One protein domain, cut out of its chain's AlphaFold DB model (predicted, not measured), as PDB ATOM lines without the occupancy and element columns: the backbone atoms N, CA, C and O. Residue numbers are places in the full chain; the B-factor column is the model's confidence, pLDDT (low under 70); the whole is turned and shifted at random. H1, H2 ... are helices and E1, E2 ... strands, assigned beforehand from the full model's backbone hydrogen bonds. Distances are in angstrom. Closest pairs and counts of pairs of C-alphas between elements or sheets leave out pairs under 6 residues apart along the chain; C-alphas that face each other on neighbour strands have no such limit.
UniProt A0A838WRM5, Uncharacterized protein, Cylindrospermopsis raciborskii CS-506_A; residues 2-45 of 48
ATOM      1  N   LYS A   2     130.047 237.724 253.188       82.94
ATOM      2  CA  LYS A   2     129.805 239.166 252.892       82.94
ATOM      3  C   LYS A   2     130.763 239.731 251.829       82.94
ATOM      4  O   LYS A   2     130.302 240.316 250.859       82.94
ATOM      5  N   ALA A   3     132.071 239.500 251.969       81.38
ATOM      6  CA  ALA A   3     133.067 239.970 250.998       81.38
ATOM      7  C   ALA A   3     132.796 239.448 249.572       81.38
ATOM      8  O   ALA A   3     132.776 240.228 248.630       81.38
ATOM      9  N   GLU A   4     132.498 238.155 249.427       82.81
ATOM     10  CA  GLU A   4     132.158 237.532 248.135       82.81
ATOM     11  C   GLU A   4     130.861 238.091 247.541       82.81
ATOM     12  O   GLU A   4     130.773 238.296 246.334       82.81
ATOM     13  N   PHE A   5     129.858 238.363 248.383       86.44
ATOM     14  CA  PHE A   5     128.601 238.968 247.952       86.44
ATOM     15  C   PHE A   5     128.835 240.355 247.339       86.44
ATOM     16  O   PHE A   5     128.376 240.619 246.229       86.44
ATOM     17  N   TYR A   6     129.604 241.213 248.016       85.25
ATOM     18  CA  TYR A   6     129.924 242.545 247.499       85.25
ATOM     19  C   TYR A   6     130.861 242.499 246.288       85.25
ATOM     20  O   TYR A   6     130.639 243.246 245.340       85.25
ATOM     21  N   ALA A   7     131.842 241.593 246.271       85.38
ATOM     22  CA  ALA A   7     132.732 241.376 245.130       85.38
ATOM     23  C   ALA A   7     131.949 241.016 243.861       85.38
ATOM     24  O   ALA A   7     132.110 241.646 242.816       85.38
ATOM     25  N   LYS A   8     131.027 240.051 243.983       84.88
ATOM     26  CA  LYS A   8     130.159 239.610 242.888       84.88
ATOM     27  C   LYS A   8     129.223 240.726 242.430       84.88
ATOM     28  O   LYS A   8     129.067 240.928 241.230       84.88
ATOM     29  N   ASN A   9     128.626 241.459 243.371       85.81
ATOM     30  CA  ASN A   9     127.685 242.532 243.053       85.81
ATOM     31  C   ASN A   9     128.361 243.761 242.418       85.81
ATOM     32  O   ASN A   9     127.727 244.477 241.655       85.81
ATOM     33  N   GLN A  10     129.636 244.014 242.723       86.69
ATOM     34  CA  GLN A  10     130.393 245.160 242.202       86.69
ATOM     35  C   GLN A  10     131.344 244.792 241.052       86.69
ATOM     36  O   GLN A  10     132.118 245.644 240.623       86.69
ATOM     37  N   ASN A  11     131.309 243.541 240.569       81.19
ATOM     38  CA  ASN A  11     132.225 242.996 239.557       81.19
ATOM     39  C   ASN A  11     133.709 243.290 239.869       81.19
ATOM     40  O   ASN A  11     134.506 243.623 238.996       81.19
ATOM     41  N   ARG A  12     134.070 243.218 241.153       83.25
ATOM     42  CA  ARG A  12     135.409 243.543 241.652       83.25
ATOM     43  C   ARG A  12     136.109 242.291 242.143       83.25
ATOM     44  O   ARG A  12     135.537 241.511 242.903       83.25
ATOM     45  N   VAL A  13     137.364 242.131 241.733       82.06
ATOM     46  CA  VAL A  13     138.254 241.098 242.265       82.06
ATOM     47  C   VAL A  13     138.671 241.504 243.678       82.06
ATOM     48  O   VAL A  13     138.957 242.671 243.937       82.06
ATOM     49  N   VAL A  14     138.633 240.548 244.608       84.00
ATOM     50  CA  VAL A  14     139.077 240.741 245.992       84.00
ATOM     51  C   VAL A  14     140.320 239.895 246.205       84.00
ATOM     52  O   VAL A  14     140.218 238.678 246.332       84.00
ATOM     53  N   ASP A  15     141.475 240.549 246.262       84.44
ATOM     54  CA  ASP A  15     142.769 239.880 246.428       84.44
ATOM     55  C   ASP A  15     143.053 239.500 247.887       84.44
ATOM     56  O   ASP A  15     143.716 238.504 248.163       84.44
ATOM     57  N   ARG A  16     142.547 240.289 248.846       84.94
ATOM     58  CA  ARG A  16     142.811 240.121 250.285       84.94
ATOM     59  C   ARG A  16     141.544 240.331 251.106       84.94
ATOM     60  O   ARG A  16     140.765 241.248 250.849       84.94
ATOM     61  N   LYS A  17     141.342 239.483 252.119       87.44
ATOM     62  CA  LYS A  17     140.245 239.596 253.090       87.44
ATOM     63  C   LYS A  17     140.837 239.925 254.449       87.44
ATOM     64  O   LYS A  17     141.651 239.163 254.952       87.44
ATOM     65  N   ILE A  18     140.399 241.032 255.040       85.62
ATOM     66  CA  ILE A  18     140.917 241.518 256.317       85.62
ATOM     67  C   ILE A  18     139.761 241.651 257.308       85.62
ATOM     68  O   ILE A  18     138.725 242.237 256.990       85.62
ATOM     69  N   VAL A  19     139.932 241.101 258.505       84.25
ATOM     70  CA  VAL A  19     139.055 241.300 259.658       84.25
ATOM     71  C   VAL A  19     139.748 242.259 260.610       84.25
ATOM     72  O   VAL A  19     140.800 241.946 261.158       84.25
ATOM     73  N   ILE A  20     139.134 243.421 260.810       83.75
ATOM     74  CA  ILE A  20     139.568 244.422 261.780       83.75
ATOM     75  C   ILE A  20     138.566 244.372 262.926       83.75
ATOM     76  O   ILE A  20     137.421 244.797 262.773       83.75
ATOM     77  N   SER A  21     138.973 243.791 264.049       74.00
ATOM     78  CA  SER A  21     138.148 243.746 265.253       74.00
ATOM     79  C   SER A  21     139.041 243.618 266.481       74.00
ATOM     80  O   SER A  21     139.885 242.727 266.512       74.00
ATOM     81  N   PRO A  22     138.852 244.448 267.517       67.12
ATOM     82  CA  PRO A  22     139.598 244.326 268.768       67.12
ATOM     83  C   PRO A  22     139.229 243.066 269.568       67.12
ATOM     84  O   PRO A  22     139.937 242.715 270.501       67.12
ATOM     85  N   MET A  23     138.127 242.392 269.221       71.31
ATOM     86  CA  MET A  23     137.584 241.241 269.950       71.31
ATOM     87  C   MET A  23     137.439 240.032 269.020       71.31
ATOM     88  O   MET A  23     136.353 239.471 268.869       71.31
ATOM     89  N   VAL A  24     138.513 239.664 268.319       73.94
ATOM     90  CA  VAL A  24     138.553 238.371 267.620       73.94
ATOM     91  C   VAL A  24     138.753 237.286 268.674       73.94
ATOM     92  O   VAL A  24     139.772 237.276 269.354       73.94
ATOM     93  N   ASP A  25     137.774 236.390 268.814       78.75
ATOM     94  CA  ASP A  25     137.906 235.201 269.660       78.75
ATOM     95  C   ASP A  25     139.119 234.378 269.196       78.75
ATOM     96  O   ASP A  25     139.276 234.119 268.000       78.75
ATOM     97  N   GLU A  26     139.975 233.950 270.123       77.94
ATOM     98  CA  GLU A  26     141.185 233.180 269.810       77.94
ATOM     99  C   GLU A  26     140.886 231.908 269.004       77.94
ATOM    100  O   GLU A  26     141.662 231.508 268.135       77.94
ATOM    101  N   ARG A  27     139.710 231.300 269.205       81.00
ATOM    102  CA  ARG A  27     139.263 230.110 268.460       81.00
ATOM    103  C   ARG A  27     138.943 230.425 267.001       81.00
ATOM    104  O   ARG A  27     138.929 229.522 266.165       81.00
ATOM    105  N   ALA A  28     138.691 231.692 266.675       81.31
ATOM    106  CA  ALA A  28     138.439 232.155 265.317       81.31
ATOM    107  C   ALA A  28     139.733 232.433 264.535       81.31
ATOM    108  O   ALA A  28     139.694 232.431 263.306       81.31
ATOM    109  N   ILE A  29     140.879 232.604 265.205       79.38
ATOM    110  CA  ILE A  29     142.193 232.814 264.572       79.38
ATOM    111  C   ILE A  29     142.582 231.657 263.630       79.38
ATOM    112  O   ILE A  29     142.873 231.923 262.458       79.38
ATOM    113  N   PRO A  30     142.560 230.371 264.048       84.75
ATOM    114  CA  PRO A  30     142.923 229.269 263.153       84.75
ATOM    115  C   PRO A  30     141.961 229.139 261.965       84.75
ATOM    116  O   PRO A  30     142.383 228.785 260.863       84.75
ATOM    117  N   VAL A  31     140.683 229.477 262.162       86.69
ATOM    118  CA  VAL A  31     139.667 229.482 261.100       86.69
ATOM    119  C   VAL A  31     139.901 230.632 260.119       86.69
ATOM    120  O   VAL A  31     139.795 230.451 258.911       86.69
ATOM    121  N   ALA A  32     140.256 231.821 260.606       84.38
ATOM    122  CA  ALA A  32     140.594 232.949 259.747       84.38
ATOM    123  C   ALA A  32     141.836 232.639 258.901       84.38
ATOM    124  O   ALA A  32     141.817 232.837 257.685       84.38
ATOM    125  N   LYS A  33     142.865 232.042 259.516       83.44
ATOM    126  CA  LYS A  33     144.084 231.612 258.824       83.44
ATOM    127  C   LYS A  33     143.795 230.575 257.736       83.44
ATOM    128  O   LYS A  33     144.300 230.718 256.625       83.44
ATOM    129  N   SER A  34     142.958 229.570 258.009       86.19
ATOM    130  CA  SER A  34     142.595 228.556 257.004       86.19
ATOM    131  C   SER A  34     141.770 229.125 255.843       86.19
ATOM    132  O   SER A  34     141.847 228.621 254.726       86.19
ATOM    133  N   LEU A  35     141.026 230.210 256.079       85.38
ATOM    134  CA  LEU A  35     140.228 230.910 255.069       85.38
ATOM    135  C   LEU A  35     140.997 232.010 254.312       85.38
ATOM    136  O   LEU A  35     140.392 232.697 253.473       85.38
ATOM    137  N   GLY A  36     142.291 232.197 254.605       84.81
ATOM    138  CA  GLY A  36     143.118 233.261 254.027       84.81
ATOM    139  C   GLY A  36     142.637 234.660 254.420       84.81
ATOM    140  O   GLY A  36     142.631 235.574 253.597       84.81
ATOM    141  N   ILE A  37     142.129 234.799 255.644       86.31
ATOM    142  CA  ILE A  37     141.628 236.051 256.202       86.31
ATOM    143  C   ILE A  37     142.668 236.579 257.184       86.31
ATOM    144  O   ILE A  37     142.993 235.925 258.173       86.31
ATOM    145  N   GLU A  38     143.167 237.777 256.918       86.06
ATOM    146  CA  GLU A  38     144.098 238.472 257.797       86.06
ATOM    147  C   GLU A  38     143.332 239.081 258.969       86.06
ATOM    148  O   GLU A  38     142.374 239.828 258.776       86.06
ATOM    149  N   THR A  39     143.734 238.760 260.192       81.12
ATOM    150  CA  THR A  39     143.111 239.286 261.407       81.12
ATOM    151  C   THR A  39     143.990 240.368 262.009       81.12
ATOM    152  O   THR A  39     145.107 240.088 262.432       81.12
ATOM    153  N   TYR A  40     143.465 241.588 262.094       79.06
ATOM    154  CA  TYR A  40     144.063 242.680 262.852       79.06
ATOM    155  C   TYR A  40     143.245 242.866 264.126       79.06
ATOM    156  O   TYR A  40     142.172 243.477 264.122       79.06
ATOM    157  N   SER A  41     143.757 242.274 265.200       68.81
ATOM    158  CA  SER A  41     143.250 242.434 266.557       68.81
ATOM    159  C   SER A  41     144.109 243.458 267.285       68.81
ATOM    160  O   SER A  41     145.329 243.335 267.322       68.81
ATOM    161  N   TYR A  42     143.479 244.471 267.879       59.22
ATOM    162  CA  TYR A  42     144.184 245.473 268.687       59.22
ATOM    163  C   TYR A  42     144.791 244.863 269.967       59.22
ATOM    164  O   TYR A  42     145.644 245.484 270.593       59.22
ATOM    165  N   ALA A  43     144.388 243.640 270.344       55.28
ATOM    166  CA  ALA A  43     144.942 242.927 271.494       55.28
ATOM    167  C   ALA A  43     146.376 242.408 271.257       55.28
ATOM    168  O   ALA A  43     147.121 242.262 272.217       55.28
ATOM    169  N   ASP A  44     146.786 242.199 270.000       53.78
ATOM    170  CA  ASP A  44     148.142 241.737 269.646       53.78
ATOM    171  C   ASP A  44     149.176 242.879 269.567       53.78
ATOM    172  O   ASP A  44     150.369 242.639 269.400       53.78
ATOM    173  N   MET A  45     148.740 244.143 269.675       50.22
ATOM    174  CA  MET A  45     149.610 245.322 269.549       50.22
ATOM    175  C   MET A  45     149.822 246.057 270.883       50.22
ATOM    176  O   MET A  45     150.160 247.239 270.896       50.22
TER     177      MET A  45
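AT A GLANCE: This is residues 2 to 45 of the 48 residues of an uncharacterized protein of Cylindrospermopsis raciborskii CS-506_A (UniProt A0A838WRM5). A small parallel pair of strands, E1 and E2, sits in the middle, with H2 packed mainly near E2 and H1 and H3 at opposite ends of an elongated shape. The 44 printed residues, of mixed class, run H1, E1, H2, E2, H3; the whole is loose, radius of gyration of the C-alphas 12.0 A, spanning 34 by 18 by 14 A.

IN THESE COORDINATES: Find E1 at residues 17 to 20, 10.0 A long, and E2 at 37 to 40, 9.7 A. H2 is residues 28 to 34, 10.0 A. H1, residues 2 to 9, begins at C-alpha 2 (129.805, 239.166, 252.892) and spans 10.6 A; H3, residues 42 to 45, spans 5.5 A and ends at C-alpha 45 (149.610, 245.322, 269.549).

HOW THE PARTS SIT: E1 and E2 are parallel at 24 degrees; look for N 19 and O 38, 2.8 A apart. E1, H2, E2 form a strand-helix-strand unit, parallel neighbour strands with a helix between, its crossover right-handed. The closest C-alphas of H2 and E2, Ala 32 and Glu 38, are 6.8 A apart. H1 and H2 are apart. In H1 and H2 every O i to N i+4 pair is within hydrogen-bond range; H3 is too short for one.

THE WHOLE: The farthest C-alphas, Asn 11 and Met 45, are 34.7 A apart. The printed part has no cut and no long link; pLDDT is under 70 at residues 22 and 41 to 45.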